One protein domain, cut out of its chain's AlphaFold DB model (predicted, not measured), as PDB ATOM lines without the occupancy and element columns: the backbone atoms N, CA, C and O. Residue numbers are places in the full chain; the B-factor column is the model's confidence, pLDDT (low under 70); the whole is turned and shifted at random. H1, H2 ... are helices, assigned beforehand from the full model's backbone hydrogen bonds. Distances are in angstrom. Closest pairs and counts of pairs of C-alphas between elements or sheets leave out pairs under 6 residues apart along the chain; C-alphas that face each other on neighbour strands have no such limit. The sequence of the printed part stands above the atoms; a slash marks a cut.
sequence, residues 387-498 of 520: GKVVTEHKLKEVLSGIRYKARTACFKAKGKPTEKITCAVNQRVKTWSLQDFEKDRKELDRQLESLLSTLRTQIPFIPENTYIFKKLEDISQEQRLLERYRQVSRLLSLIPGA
ATOM      1  N   GLY A 387     124.989 142.231 157.130       53.81
ATOM      2  CA  GLY A 387     124.043 142.330 156.005       53.81
ATOM      3  C   GLY A 387     124.519 142.845 154.634       53.81
ATOM      4  O   GLY A 387     123.779 142.664 153.669       53.81
ATOM      5  N   LYS A 388     125.706 143.449 154.472       56.06
ATOM      6  CA  LYS A 388     126.123 144.028 153.171       56.06
ATOM      7  C   LYS A 388     127.156 143.184 152.419       56.06
ATOM      8  O   LYS A 388     126.905 142.771 151.291       56.06
ATOM      9  N   VAL A 389     128.272 142.856 153.067       54.59
ATOM     10  CA  VAL A 389     129.398 142.129 152.445       54.59
ATOM     11  C   VAL A 389     129.023 140.676 152.119       54.59
ATOM     12  O   VAL A 389     129.343 140.170 151.045       54.59
ATOM     13  N   VAL A 390     128.262 140.023 153.001       57.28
ATOM     14  CA  VAL A 390     127.785 138.644 152.789       57.28
ATOM     15  C   VAL A 390     126.740 138.584 151.670       57.28
ATOM     16  O   VAL A 390     126.738 137.646 150.872       57.28
ATOM     17  N   THR A 391     125.879 139.601 151.566       65.06
ATOM     18  CA  THR A 391     124.874 139.715 150.496       65.06
ATOM     19  C   THR A 391     125.533 139.918 149.133       65.06
ATOM     20  O   THR A 391     125.108 139.305 148.156       65.06
ATOM     21  N   GLU A 392     126.607 140.709 149.067       70.62
ATOM     22  CA  GLU A 392     127.376 140.909 147.838       70.62
ATOM     23  C   GLU A 392     128.089 139.623 147.386       70.62
ATOM     24  O   GLU A 392     127.980 139.241 146.221       70.62
ATOM     25  N   HIS A 393     128.762 138.913 148.301       74.44
ATOM     26  CA  HIS A 393     129.425 137.642 147.986       74.44
ATOM     27  C   HIS A 393     128.430 136.584 147.491       74.44
ATOM     28  O   HIS A 393     128.619 135.992 146.429       74.44
ATOM     29  N   LYS A 394     127.317 136.398 148.208       73.88
ATOM     30  CA  LYS A 394     126.280 135.428 147.824       73.88
ATOM     31  C   LYS A 394     125.607 135.802 146.507       73.88
ATOM     32  O   LYS A 394     125.290 134.921 145.711       73.88
ATOM     33  N   LEU A 395     125.412 137.091 146.228       81.38
ATOM     34  CA  LEU A 395     124.902 137.519 144.927       81.38
ATOM     35  C   LEU A 395     125.914 137.212 143.812       81.38
ATOM     36  O   LEU A 395     125.511 136.704 142.768       81.38
ATOM     37  N   LYS A 396     127.222 137.417 144.035       83.44
ATOM     38  CA  LYS A 396     128.279 137.015 143.083       83.44
ATOM     39  C   LYS A 396     128.255 135.510 142.799       83.44
ATOM     40  O   LYS A 396     128.330 135.121 141.630       83.44
ATOM     41  N   GLU A 397     128.093 134.678 143.826       80.75
ATOM     42  CA  GLU A 397     127.954 133.222 143.685       80.75
ATOM     43  C   GLU A 397     126.710 132.841 142.877       80.75
ATOM     44  O   GLU A 397     126.809 132.085 141.908       80.75
ATOM     45  N   VAL A 398     125.546 133.411 143.209       81.56
ATOM     46  CA  VAL A 398     124.294 133.148 142.484       81.56
ATOM     47  C   VAL A 398     124.406 133.586 141.022       81.56
ATOM     48  O   VAL A 398     124.021 132.825 140.134       81.56
ATOM     49  N   LEU A 399     124.986 134.757 140.740       85.94
ATOM     50  CA  LEU A 399     125.241 135.223 139.373       85.94
ATOM     51  C   LEU A 399     126.186 134.275 138.620       85.94
ATOM     52  O   LEU A 399     125.967 133.992 137.441       85.94
ATOM     53  N   SER A 400     127.199 133.726 139.296       81.75
ATOM     54  CA  SER A 400     128.066 132.687 138.726       81.75
ATOM     55  C   SER A 400     127.291 131.416 138.381       81.75
ATOM     56  O   SER A 400     127.388 130.917 137.258       81.75
ATOM     57  N   GLY A 401     126.438 130.952 139.298       79.00
ATOM     58  CA  GLY A 401     125.550 129.814 139.074       79.00
ATOM     59  C   GLY A 401     124.573 130.038 137.916       79.00
ATOM     60  O   GLY A 401     124.349 129.131 137.117       79.00
ATOM     61  N   ILE A 402     124.029 131.250 137.766       85.56
ATOM     62  CA  ILE A 402     123.181 131.634 136.625       85.56
ATOM     63  C   ILE A 402     123.962 131.530 135.313       85.56
ATOM     64  O   ILE A 402     123.479 130.896 134.374       85.56
ATOM     65  N   ARG A 403     125.175 132.097 135.239       86.94
ATOM     66  CA  ARG A 403     126.023 132.014 134.034       86.94
ATOM     67  C   ARG A 403     126.342 130.568 133.669       86.94
ATOM     68  O   ARG A 403     126.238 130.193 132.500       86.94
ATOM     69  N   TYR A 404     126.685 129.752 134.663       79.38
ATOM     70  CA  TYR A 404     126.949 128.331 134.470       79.38
ATOM     71  C   TYR A 404     125.714 127.600 133.924       79.38
ATOM     72  O   TYR A 404     125.784 126.975 132.866       79.38
ATOM     73  N   LYS A 405     124.553 127.744 134.576       82.62
ATOM     74  CA  LYS A 405     123.313 127.084 134.145       82.62
ATOM     75  C   LYS A 405     122.836 127.551 132.776       82.62
ATOM     76  O   LYS A 405     122.405 126.721 131.985       82.62
ATOM     77  N   ALA A 406     122.961 128.837 132.450       84.25
ATOM     78  CA  ALA A 406     122.611 129.348 131.127       84.25
ATOM     79  C   ALA A 406     123.501 128.754 130.025       84.25
ATOM     80  O   ALA A 406     123.011 128.386 128.954       84.25
ATOM     81  N   ARG A 407     124.805 128.604 130.296       85.12
ATOM     82  CA  ARG A 407     125.741 127.926 129.391       85.12
ATOM     83  C   ARG A 407     125.341 126.466 129.186       85.12
ATOM     84  O   ARG A 407     125.266 126.022 128.041       85.12
ATOM     85  N   THR A 408     125.039 125.753 130.268       77.75
ATOM     86  CA  THR A 408     124.593 124.353 130.226       77.75
ATOM     87  C   THR A 408     123.263 124.200 129.489       77.75
ATOM     88  O   THR A 408     123.121 123.302 128.663       77.75
ATOM     89  N   ALA A 409     122.303 125.099 129.716       80.38
ATOM     90  CA  ALA A 409     121.012 125.114 129.035       80.38
ATOM     91  C   ALA A 409     121.161 125.313 127.516       80.38
ATOM     92  O   ALA A 409     120.580 124.549 126.749       80.38
ATOM     93  N   CYS A 410     121.984 126.276 127.079       86.94
ATOM     94  CA  CYS A 410     122.303 126.485 125.657       86.94
ATOM     95  C   CYS A 410     122.975 125.248 125.038       86.94
ATOM     96  O   CYS A 410     122.609 124.831 123.945       86.94
ATOM     97  N   PHE A 411     123.899 124.604 125.759       82.69
ATOM     98  CA  PHE A 411     124.532 123.369 125.290       82.69
ATOM     99  C   PHE A 411     123.524 122.216 125.130       82.69
ATOM    100  O   PHE A 411     123.483 121.577 124.081       82.69
ATOM    101  N   LYS A 412     122.658 121.986 126.129       80.06
ATOM    102  CA  LYS A 412     121.614 120.940 126.110       80.06
ATOM    103  C   LYS A 412     120.541 121.152 125.032       80.06
ATOM    104  O   LYS A 412     119.845 120.202 124.660       80.06
ATOM    105  N   ALA A 413     120.364 122.390 124.582       85.12
ATOM    106  CA  ALA A 413     119.368 122.767 123.589       85.12
ATOM    107  C   ALA A 413     119.889 122.720 122.145       85.12
ATOM    108  O   ALA A 413     119.101 122.944 121.232       85.12
ATOM    109  N   LYS A 414     121.173 122.413 121.919       86.50
ATOM    110  CA  LYS A 414     121.763 122.332 120.576       86.50
ATOM    111  C   LYS A 414     120.993 121.345 119.689       86.50
ATOM    112  O   LYS A 414     120.773 120.200 120.083       86.50
ATOM    113  N   GLY A 415     120.566 121.790 118.510       80.06
ATOM    114  CA  GLY A 415     119.747 121.008 117.579       80.06
ATOM    115  C   GLY A 415     118.262 120.899 117.952       80.06
ATOM    116  O   GLY A 415     117.509 120.246 117.232       80.06
ATOM    117  N   LYS A 416     117.810 121.533 119.045       87.88
ATOM    118  CA  LYS A 416     116.398 121.565 119.466       87.88
ATOM    119  C   LYS A 416     115.749 122.909 119.111       87.88
ATOM    120  O   LYS A 416     116.437 123.926 119.024       87.88
ATOM    121  N   PRO A 417     114.408 122.979 119.003       86.75
ATOM    122  CA  PRO A 417     113.695 124.246 118.807       86.75
ATOM    123  C   PRO A 417     114.005 125.327 119.862       86.75
ATOM    124  O   PRO A 417     113.858 126.518 119.592       86.75
ATOM    125  N   THR A 418     114.458 124.923 121.054       88.25
ATOM    126  CA  THR A 418     114.830 125.803 122.171       88.25
ATOM    127  C   THR A 418     116.265 126.349 122.092       88.25
ATOM    128  O   THR A 418     116.641 127.178 122.923       88.25
ATOM    129  N   GLU A 419     117.075 125.964 121.096       89.69
ATOM    130  CA  GLU A 419     118.471 126.420 120.953       89.69
ATOM    131  C   GLU A 419     118.571 127.948 120.891       89.69
ATOM    132  O   GLU A 419     119.334 128.577 121.625       89.69
ATOM    133  N   LYS A 420     117.735 128.570 120.053       88.44
ATOM    134  CA  LYS A 420     117.778 130.018 119.825       88.44
ATOM    135  C   LYS A 420     117.525 130.807 121.113       88.44
ATOM    136  O   LYS A 420     118.255 131.755 121.397       88.44
ATOM    137  N   ILE A 421     116.513 130.417 121.891       90.38
ATOM    138  CA  ILE A 421     116.151 131.123 123.126       90.38
ATOM    139  C   ILE A 421     117.181 130.868 124.231       90.38
ATOM    140  O   ILE A 421     117.660 131.816 124.848       90.38
ATOM    141  N   THR A 422     117.604 129.622 124.439       88.81
ATOM    142  CA  THR A 422     118.577 129.271 125.489       88.81
ATOM    143  C   THR A 422     119.951 129.900 125.242       88.81
ATOM    144  O   THR A 422     120.582 130.395 126.178       88.81
ATOM    145  N   CYS A 423     120.404 129.973 123.989       90.69
ATOM    146  CA  CYS A 423     121.670 130.619 123.659       90.69
ATOM    147  C   CYS A 423     121.593 132.152 123.697       90.69
ATOM    148  O   CYS A 423     122.560 132.785 124.129       90.69
ATOM    149  N   ALA A 424     120.445 132.755 123.365       88.94
ATOM    150  CA  ALA A 424     120.219 134.184 123.592       88.94
ATOM    151  C   ALA A 424     120.259 134.536 125.090       88.94
ATOM    152  O   ALA A 424     120.862 135.534 125.483       88.94
ATOM    153  N   VAL A 425     119.676 133.690 125.944       90.19
ATOM    154  CA  VAL A 425     119.740 133.845 127.404       90.19
ATOM    155  C   VAL A 425     121.179 133.738 127.909       90.19
ATOM    156  O   VAL A 425     121.625 134.606 128.655       90.19
ATOM    157  N   ASN A 426     121.937 132.735 127.449       90.44
ATOM    158  CA  ASN A 426     123.358 132.582 127.775       90.44
ATOM    159  C   ASN A 426     124.181 133.824 127.396       90.44
ATOM    160  O   ASN A 426     125.001 134.282 128.184       90.44
ATOM    161  N   GLN A 427     123.955 134.401 126.212       89.38
ATOM    162  CA  GLN A 427     124.647 135.627 125.798       89.38
ATOM    163  C   GLN A 427     124.343 136.814 126.715       89.38
ATOM    164  O   GLN A 427     125.252 137.579 127.025       89.38
ATOM    165  N   ARG A 428     123.101 136.946 127.186       88.56
ATOM    166  CA  ARG A 428     122.691 138.051 128.060       88.56
ATOM    167  C   ARG A 428     123.235 137.929 129.473       88.56
ATOM    168  O   ARG A 428     123.762 138.894 130.002       88.56
ATOM    169  N   VAL A 429     123.154 136.750 130.089       89.81
ATOM    170  CA  VAL A 429     123.614 136.606 131.480       89.81
ATOM    171  C   VAL A 429     125.139 136.630 131.607       89.81
ATOM    172  O   VAL A 429     125.658 136.849 132.697       89.81
ATOM    173  N   LYS A 430     125.886 136.439 130.508       87.00
ATOM    174  CA  LYS A 430     127.354 136.569 130.498       87.00
ATOM    175  C   LYS A 430     127.828 137.950 130.942       87.00
ATOM    176  O   LYS A 430     128.881 138.033 131.562       87.00
ATOM    177  N   THR A 431     127.067 138.999 130.639       82.69
ATOM    178  CA  THR A 431     127.410 140.378 131.011       82.69
ATOM    179  C   THR A 431     126.977 140.731 132.430       82.69
ATOM    180  O   THR A 431     127.208 141.850 132.871       82.69
ATOM    181  N   TRP A 432     126.341 139.807 133.162       87.00
ATOM    182  CA  TRP A 432     125.922 140.049 134.537       87.00
ATOM    183  C   TRP A 432     127.129 139.888 135.457       87.00
ATOM    184  O   TRP A 432     127.498 138.771 135.832       87.00
ATOM    185  N   SER A 433     127.755 141.006 135.809       78.62
ATOM    186  CA  SER A 433     128.810 141.095 136.815       78.62
ATOM    187  C   SER A 433     128.402 142.050 137.928       78.62
ATOM    188  O   SER A 433     127.567 142.926 137.736       78.62
ATOM    189  N   LEU A 434     129.000 141.854 139.097       79.06
ATOM    190  CA  LEU A 434     128.815 142.702 140.263       79.06
ATOM    191  C   LEU A 434     130.211 143.131 140.715       79.06
ATOM    192  O   LEU A 434     130.981 142.285 141.173       79.06
ATOM    193  N   GLN A 435     130.556 144.398 140.511       75.06
ATOM    194  CA  GLN A 435     131.806 145.008 140.971       75.06
ATOM    195  C   GLN A 435     131.547 145.949 142.149       75.06
ATOM    196  O   GLN A 435     132.287 145.898 143.126       75.06
ATOM    197  N   ASP A 436     130.477 146.744 142.080       74.00
ATOM    198  CA  ASP A 436     130.036 147.661 143.132       74.00
ATOM    199  C   ASP A 436     128.527 147.493 143.344       74.00
ATOM    200  O   ASP A 436     127.716 147.834 142.482       74.00
ATOM    201  N   PHE A 437     128.135 146.956 144.503       68.75
ATOM    202  CA  PHE A 437     126.743 146.604 144.783       68.75
ATOM    203  C   PHE A 437     125.767 147.784 144.661       68.75
ATOM    204  O   PHE A 437     124.658 147.604 144.157       68.75
ATOM    205  N   GLU A 438     126.151 148.985 145.094       68.00
ATOM    206  CA  GLU A 438     125.248 150.144 145.091       68.00
ATOM    207  C   GLU A 438     125.043 150.712 143.684       68.00
ATOM    208  O   GLU A 438     123.955 151.188 143.352       68.00
ATOM    209  N   LYS A 439     126.073 150.633 142.838       74.25
ATOM    210  CA  LYS A 439     126.010 151.118 141.453       74.25
ATOM    211  C   LYS A 439     125.369 150.100 140.517       74.25
ATOM    212  O   LYS A 439     124.538 150.466 139.687       74.25
ATOM    213  N   ASP A 440     125.705 148.825 140.686       78.38
ATOM    214  CA  ASP A 440     125.348 147.774 139.734       78.38
ATOM    215  C   ASP A 440     123.944 147.211 139.970       78.38
ATOM    216  O   ASP A 440     123.339 146.676 139.043       78.38
ATOM    217  N   ARG A 441     123.377 147.350 141.180       79.00
ATOM    218  CA  ARG A 441     122.062 146.776 141.520       79.00
ATOM    219  C   ARG A 441     120.952 147.224 140.570       79.00
ATOM    220  O   ARG A 441     120.188 146.387 140.102       79.00
ATOM    221  N   LYS A 442     120.866 148.523 140.263       81.31
ATOM    222  CA  LYS A 442     119.825 149.053 139.362       81.31
ATOM    223  C   LYS A 442     119.978 148.524 137.936       81.31
ATOM    224  O   LYS A 442     118.980 148.238 137.280       81.31
ATOM    225  N   GLU A 443     121.216 148.385 137.460       84.88
ATOM    226  CA  GLU A 443     121.477 147.832 136.131       84.88
ATOM    227  C   GLU A 443     121.190 146.330 136.090       84.88
ATOM    228  O   GLU A 443     120.562 145.858 135.147       84.88
ATOM    229  N   LEU A 444     121.565 145.583 137.128       84.94
ATOM    230  CA  LEU A 444     121.249 144.164 137.255       84.94
ATOM    231  C   LEU A 444     119.735 143.915 137.300       84.94
ATOM    232  O   LEU A 444     119.262 142.993 136.631       84.94
ATOM    233  N   ASP A 445     118.971 144.740 138.022       84.12
ATOM    234  CA  ASP A 445     117.505 144.667 138.034       84.12
ATOM    235  C   ASP A 445     116.932 144.952 136.632       84.12
ATOM    236  O   ASP A 445     116.090 144.203 136.133       84.12
ATOM    237  N   ARG A 446     117.449 145.966 135.924       86.94
ATOM    238  CA  ARG A 446     117.042 146.275 134.539       86.94
ATOM    239  C   ARG A 446     117.340 145.125 133.572       86.94
ATOM    240  O   ARG A 446     116.522 144.791 132.711       86.94
ATOM    241  N   GLN A 447     118.513 144.512 133.707       88.81
ATOM    242  CA  GLN A 447     118.942 143.354 132.923       88.81
ATOM    243  C   GLN A 447     118.050 142.136 133.188       88.81
ATOM    244  O   GLN A 447     117.693 141.413 132.252       88.81
ATOM    245  N   LEU A 448     117.657 141.932 134.448       89.56
ATOM    246  CA  LEU A 448     116.735 140.883 134.853       89.56
ATOM    247  C   LEU A 448     115.349 141.085 134.228       89.56
ATOM    248  O   LEU A 448     114.848 140.169 133.576       89.56
ATOM    249  N   GLU A 449     114.755 142.274 134.331       89.50
ATOM    250  CA  GLU A 449     113.446 142.548 133.716       89.50
ATOM    251  C   GLU A 449     113.467 142.343 132.194       89.50
ATOM    252  O   GLU A 449     112.560 141.741 131.611       89.50
ATOM    253  N   SER A 450     114.550 142.772 131.540       89.62
ATOM    254  CA  SER A 450     114.768 142.544 130.108       89.62
ATOM    255  C   SER A 450     114.815 141.052 129.752       89.62
ATOM    256  O   SER A 450     114.252 140.625 128.734       89.62
ATOM    257  N   LEU A 451     115.457 140.232 130.595       91.62
ATOM    258  CA  LEU A 451     115.472 138.777 130.451       91.62
ATOM    259  C   LEU A 451     114.061 138.192 130.598       91.62
ATOM    260  O   LEU A 451     113.618 137.481 129.696       91.62
ATOM    261  N   LEU A 452     113.343 138.517 131.678       90.62
ATOM    262  CA  LEU A 452     111.998 137.990 131.951       90.62
ATOM    263  C   LEU A 452     111.006 138.355 130.838       90.62
ATOM    264  O   LEU A 452     110.281 137.491 130.347       90.62
ATOM    265  N   SER A 453     111.026 139.606 130.370       89.38
ATOM    266  CA  SER A 453     110.213 140.072 129.236       89.38
ATOM    267  C   SER A 453     110.501 139.285 127.951       89.38
ATOM    268  O   SER A 453     109.595 138.881 127.215       89.38
ATOM    269  N   THR A 454     111.775 138.980 127.703       88.06
ATOM    270  CA  THR A 454     112.174 138.197 126.529       88.06
ATOM    271  C   THR A 454     111.705 136.750 126.618       88.06
ATOM    272  O   THR A 454     111.243 136.212 125.613       88.06
ATOM    273  N   LEU A 455     111.764 136.135 127.801       90.56
ATOM    274  CA  LEU A 455     111.227 134.791 128.020       90.56
ATOM    275  C   LEU A 455     109.710 134.757 127.810       90.56
ATOM    276  O   LEU A 455     109.234 133.897 127.074       90.56
ATOM    277  N   ARG A 456     108.974 135.738 128.353       90.12
ATOM    278  CA  ARG A 456     107.521 135.882 128.140       90.12
ATOM    279  C   ARG A 456     107.152 136.005 126.659       90.12
ATOM    280  O   ARG A 456     106.124 135.489 126.245       90.12
ATOM    281  N   THR A 457     107.986 136.682 125.869       87.12
ATOM    282  CA  THR A 457     107.714 136.932 124.444       87.12
ATOM    283  C   THR A 457     108.092 135.747 123.553       87.12
ATOM    284  O   THR A 457     107.434 135.492 122.548       87.12
ATOM    285  N   GLN A 458     109.189 135.053 123.866       88.06
ATOM    286  CA  GLN A 458     109.733 134.007 122.995       88.06
ATOM    287  C   GLN A 458     109.201 132.603 123.302       88.06
ATOM    288  O   GLN A 458     109.230 131.756 122.410       88.06
ATOM    289  N   ILE A 459     108.733 132.341 124.526       88.38
ATOM    290  CA  ILE A 459     108.122 131.060 124.894       88.38
ATOM    291  C   ILE A 459     106.622 131.122 124.577       88.38
ATOM    292  O   ILE A 459     105.952 132.051 125.022       88.38
ATOM    293  N   PRO A 460     106.061 130.160 123.824       88.12
ATOM    294  CA  PRO A 460     104.626 130.113 123.564       88.12
ATOM    295  C   PRO A 460     103.809 129.950 124.848       88.12
ATOM    296  O   PRO A 460     104.095 129.062 125.655       88.12
ATOM    297  N   PHE A 461     102.762 130.760 125.004       86.31
ATOM    298  CA  PHE A 461     101.772 130.598 126.068       86.31
ATOM    299  C   PHE A 461     100.783 129.484 125.698       86.31
ATOM    300  O   PHE A 461      99.766 129.723 125.049       86.31
ATOM    301  N   ILE A 462     101.133 128.253 126.066       81.88
ATOM    302  CA  ILE A 462     100.344 127.031 125.853       81.88
ATOM    303  C   ILE A 462     100.261 126.242 127.168       81.88
ATOM    304  O   ILE A 462     101.143 126.426 128.017       81.88
ATOM    305  N   PRO A 463      99.249 125.369 127.354       77.50
ATOM    306  CA  PRO A 463      99.031 124.647 128.609       77.50
ATOM    307  C   PRO A 463     100.286 123.956 129.150       77.50
ATOM    308  O   PRO A 463     100.578 124.042 130.342       77.50
ATOM    309  N   GLU A 464     101.093 123.368 128.271       81.06
ATOM    310  CA  GLU A 464     102.306 122.640 128.637       81.06
ATOM    311  C   GLU A 464     103.433 123.542 129.129       81.06
ATOM    312  O   GLU A 464     104.312 123.055 129.821       81.06
ATOM    313  N   ASN A 465     103.421 124.840 128.818       86.25
ATOM    314  CA  ASN A 465     104.414 125.801 129.305       86.25
ATOM    315  C   ASN A 465     103.911 126.611 130.513       86.25
ATOM    316  O   ASN A 465     104.647 127.460 131.015       86.25
ATOM    317  N   THR A 466     102.687 126.372 131.007       79.69
ATOM    318  CA  THR A 466     102.071 127.154 132.102       79.69
ATOM    319  C   THR A 466     102.959 127.217 133.347       79.69
ATOM    320  O   THR A 466     103.051 128.261 133.995       79.69
ATOM    321  N   TYR A 467     103.691 126.140 133.644       78.94
ATOM    322  CA  TYR A 467     104.633 126.085 134.763       78.94
ATOM    323  C   TYR A 467     105.759 127.132 134.649       78.94
ATOM    324  O   TYR A 467     106.152 127.722 135.655       78.94
ATOM    325  N   ILE A 468     106.236 127.429 133.433       81.25
ATOM    326  CA  ILE A 468     107.252 128.462 133.169       81.25
ATOM    327  C   ILE A 468     106.670 129.849 133.449       81.25
ATOM    328  O   ILE A 468     107.326 130.680 134.074       81.25
ATOM    329  N   PHE A 469     105.427 130.099 133.029       83.06
ATOM    330  CA  PHE A 469     104.758 131.383 133.254       83.06
ATOM    331  C   PHE A 469     104.428 131.626 134.726       83.06
ATOM    332  O   PHE A 469     104.618 132.747 135.192       83.06
ATOM    333  N   LYS A 470     104.057 130.583 135.482       80.25
ATOM    334  CA  LYS A 470     103.925 130.674 136.944       80.25
ATOM    335  C   LYS A 470     105.249 131.106 137.584       80.25
ATOM    336  O   LYS A 470     105.262 132.051 138.358       80.25
ATOM    337  N   LYS A 471     106.382 130.513 137.180       81.31
ATOM    338  CA  LYS A 471     107.713 130.927 137.673       81.31
ATOM    339  C   LYS A 471     108.079 132.358 137.288       81.31
ATOM    340  O   LYS A 471     108.694 133.059 138.083       81.31
ATOM    341  N   LEU A 472     107.736 132.788 136.074       85.44
ATOM    342  CA  LEU A 472     107.957 134.170 135.641       85.44
ATOM    343  C   LEU A 472     107.162 135.159 136.504       85.44
ATOM    344  O   LEU A 472     107.684 136.233 136.799       85.44
ATOM    345  N   GLU A 473     105.947 134.789 136.915       81.25
ATOM    346  CA  GLU A 473     105.120 135.586 137.822       81.25
ATOM    347  C   GLU A 473     105.677 135.597 139.252       81.25
ATOM    348  O   GLU A 473     105.862 136.674 139.818       81.25
ATOM    349  N   ASP A 474     106.047 134.426 139.788       79.50
ATOM    350  CA  ASP A 474     106.685 134.283 141.107       79.50
ATOM    351  C   ASP A 474     107.921 135.202 141.217       79.50
ATOM    352  O   ASP A 474     108.071 135.952 142.183       79.50
ATOM    353  N   ILE A 475     108.771 135.216 140.178       83.81
ATOM    354  CA  ILE A 475     109.970 136.069 140.120       83.81
ATOM    355  C   ILE A 475     109.602 137.555 140.081       83.81
ATOM    356  O   ILE A 475     110.309 138.377 140.672       83.81
ATOM    357  N   SER A 476     108.536 137.946 139.373       81.19
ATOM    358  CA  SER A 476     108.143 139.359 139.330       81.19
ATOM    359  C   SER A 476     107.602 139.873 140.661       81.19
ATOM    360  O   SER A 476     107.824 141.044 140.953       81.19
ATOM    361  N   GLN A 477     106.964 139.018 141.465       80.25
ATOM    362  CA  GLN A 477     106.408 139.386 142.772       80.25
ATOM    363  C   GLN A 477     107.432 139.308 143.922       80.25
ATOM    364  O   GLN A 477     107.208 139.884 144.988       80.25
ATOM    365  N   GLU A 478     108.571 138.632 143.729       80.12
ATOM    366  CA  GLU A 478     109.618 138.506 144.749       80.12
ATOM    367  C   GLU A 478     110.341 139.842 145.010       80.12
ATOM    368  O   GLU A 478     111.054 140.383 144.162       80.12
ATOM    369  N   GLN A 479     110.198 140.348 146.237       73.19
ATOM    370  CA  GLN A 479     110.779 141.614 146.702       73.19
ATOM    371  C   GLN A 479     112.262 141.471 147.088       73.19
ATOM    372  O   GLN A 479     113.021 142.446 147.078       73.19
ATOM    373  N   ARG A 480     112.712 140.264 147.461       75.69
ATOM    374  CA  ARG A 480     114.086 140.012 147.907       75.69
ATOM    375  C   ARG A 480     114.997 139.725 146.724       75.69
ATOM    376  O   ARG A 480     114.990 138.627 146.174       75.69
ATOM    377  N   LEU A 481     115.883 140.678 146.429       75.06
ATOM    378  CA  LEU A 481     116.851 140.622 145.326       75.06
ATOM    379  C   LEU A 481     117.560 139.260 145.197       75.06
ATOM    380  O   LEU A 481     117.538 138.646 144.136       75.06
ATOM    381  N   LEU A 482     118.158 138.750 146.280       76.94
ATOM    382  CA  LEU A 482     118.910 137.489 146.244       76.94
ATOM    383  C   LEU A 482     118.027 136.281 145.893       76.94
ATOM    384  O   LEU A 482     118.444 135.428 145.110       76.94
ATOM    385  N   GLU A 483     116.821 136.206 146.457       77.12
ATOM    386  CA  GLU A 483     115.906 135.096 146.172       77.12
ATOM    387  C   GLU A 483     115.355 135.198 144.749       77.12
ATOM    388  O   GLU A 483     115.296 134.195 144.042       77.12
ATOM    389  N   ARG A 484     115.114 136.421 144.271       81.50
ATOM    390  CA  ARG A 484     114.736 136.703 142.886       81.50
ATOM    391  C   ARG A 484     115.749 136.124 141.892       81.50
ATOM    392  O   ARG A 484     115.379 135.382 140.984       81.50
ATOM    393  N   TYR A 485     117.049 136.351 142.105       83.56
ATOM    394  CA  TYR A 485     118.100 135.757 141.262       83.56
ATOM    395  C   TYR A 485     118.234 134.236 141.431       83.56
ATOM    396  O   TYR A 485     118.522 133.530 140.460       83.56
ATOM    397  N   ARG A 486     117.988 133.682 142.623       81.50
ATOM    398  CA  ARG A 486     117.953 132.219 142.810       81.50
ATOM    399  C   ARG A 486     116.809 131.578 142.035       81.50
ATOM    400  O   ARG A 486     117.020 130.555 141.386       81.50
ATOM    401  N   GLN A 487     115.629 132.186 142.049       81.00
ATOM    402  CA  GLN A 487     114.489 131.723 141.264       81.00
ATOM    403  C   GLN A 487     114.779 131.800 139.760       81.00
ATOM    404  O   GLN A 487     114.502 130.841 139.043       81.00
ATOM    405  N   VAL A 488     115.447 132.859 139.286       86.12
ATOM    406  CA  VAL A 488     115.934 132.952 137.894       86.12
ATOM    407  C   VAL A 488     116.886 131.806 137.571       86.12
ATOM    408  O   VAL A 488     116.717 131.133 136.558       86.12
ATOM    409  N   SER A 489     117.849 131.523 138.453       81.19
ATOM    410  CA  SER A 489     118.769 130.387 138.307       81.19
ATOM    411  C   SER A 489     118.030 129.053 138.140       81.19
ATOM    412  O   SER A 489     118.460 128.216 137.350       81.19
ATOM    413  N   ARG A 490     116.916 128.847 138.859       80.94
ATOM    414  CA  ARG A 490     116.058 127.654 138.726       80.94
ATOM    415  C   ARG A 490     115.280 127.667 137.408       80.94
ATOM    416  O   ARG A 490     115.281 126.666 136.699       80.94
ATOM    417  N   LEU A 491     114.689 128.806 137.045       86.81
ATOM    418  CA  LEU A 491     113.947 128.981 135.795       86.81
ATOM    419  C   LEU A 491     114.801 128.626 134.571       86.81
ATOM    420  O   LEU A 491     114.313 127.966 133.657       86.81
ATOM    421  N   LEU A 492     116.082 129.009 134.557       84.50
ATOM    422  CA  LEU A 492     116.969 128.735 133.424       84.50
ATOM    423  C   LEU A 492     117.157 127.242 133.128       84.50
ATOM    424  O   LEU A 492     117.333 126.880 131.964       84.50
ATOM    425  N   SER A 493     117.086 126.382 134.145       80.06
ATOM    426  CA  SER A 493     117.171 124.928 133.968       80.06
ATOM    427  C   SER A 493     115.952 124.344 133.250       80.06
ATOM    428  O   SER A 493     116.062 123.291 132.630       80.06
ATOM    429  N   LEU A 494     114.810 125.034 133.304       82.31
ATOM    430  CA  LEU A 494     113.537 124.572 132.751       82.31
ATOM    431  C   LEU A 494     113.358 124.940 131.270       82.31
ATOM    432  O   LEU A 494     112.717 124.209 130.519       82.31
ATOM    433  N   ILE A 495     113.962 126.047 130.824       85.81
ATOM    434  CA  ILE A 495     113.806 126.576 129.455       85.81
ATOM    435  C   ILE A 495     114.124 125.541 128.355       85.81
ATOM    436  O   ILE A 495     113.386 125.504 127.369       85.81
ATOM    437  N   PRO A 496     115.164 124.684 128.461       85.12
ATOM    438  CA  PRO A 496     115.442 123.679 127.433       85.12
ATOM    439  C   PRO A 496     114.287 122.703 127.170       85.12
ATOM    440  O   PRO A 496     114.208 122.178 126.057       85.12
ATOM    441  N   GLY A 497     113.425 122.467 128.165       80.81
ATOM    442  CA  GLY A 497     112.252 121.592 128.089       80.81
ATOM    443  C   GLY A 497     110.964 122.284 127.627       80.81
ATOM    444  O   GLY A 497     109.928 121.629 127.546       80.81
ATOM    445  N   ALA A 498     111.003 123.584 127.315       85.38
ATOM    446  CA  ALA A 498     109.830 124.321 126.849       85.38
ATOM    447  C   ALA A 498     109.340 123.810 125.484       85.38
ATOM    448  O   ALA A 498     110.130 123.596 124.557       85.38
TER     449      ALA A 498
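This is residues 387 to 498 of the 520 residues of the protein "HEAT repeat domain-containing protein" of Methanosarcina sp (UniProt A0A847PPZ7). Five helices make a two-layered up-and-down bundle, each running against the one before: H1, H5 and H4 lie side by side in a row, and H2 and H3 cover one face of it. The 112 printed residues, all helix in class, have five named helices, H1 to H5 in chain order, and no named strand. The whole is compact, radius of gyration of the C-alphas 13.8 A, spanning 41 by 27 by 18 A.

Find C-alpha 389 at (129.398, 142.129, 152.445); H1 runs from there to 412, 34.7 A. Then come H2, residues 419 to 429, H3, 437 to 458, 30.4 A, H4, 463 to 477, and H5, 481 to 497, 26.1 A, ending at (112.252, 121.592, 128.089).

Look at Ile 402 and Ser 489, the closest C-alphas of H1 and H5, which touch at 4.9 A, the same way at a shallow tilt of 8 degrees. H4 and H5, a hairpin, touch at Ile 475 and Arg 484, C-alphas 5.5 A apart. H1, with residues 402 to 411 alone, touches H2; H4 is apart from both. Every O i to N i+4 pair is within hydrogen-bond range in H1 and H2, 16 of 18 in H3, 9 of 11 in H4 and 9 of 13 in H5.

The farthest C-alphas, Gly 387 and Gly 415, are 44.2 A apart. You find no cut and no long link; pLDDT is under 70 at residues 387 to 391 and 437 to 438.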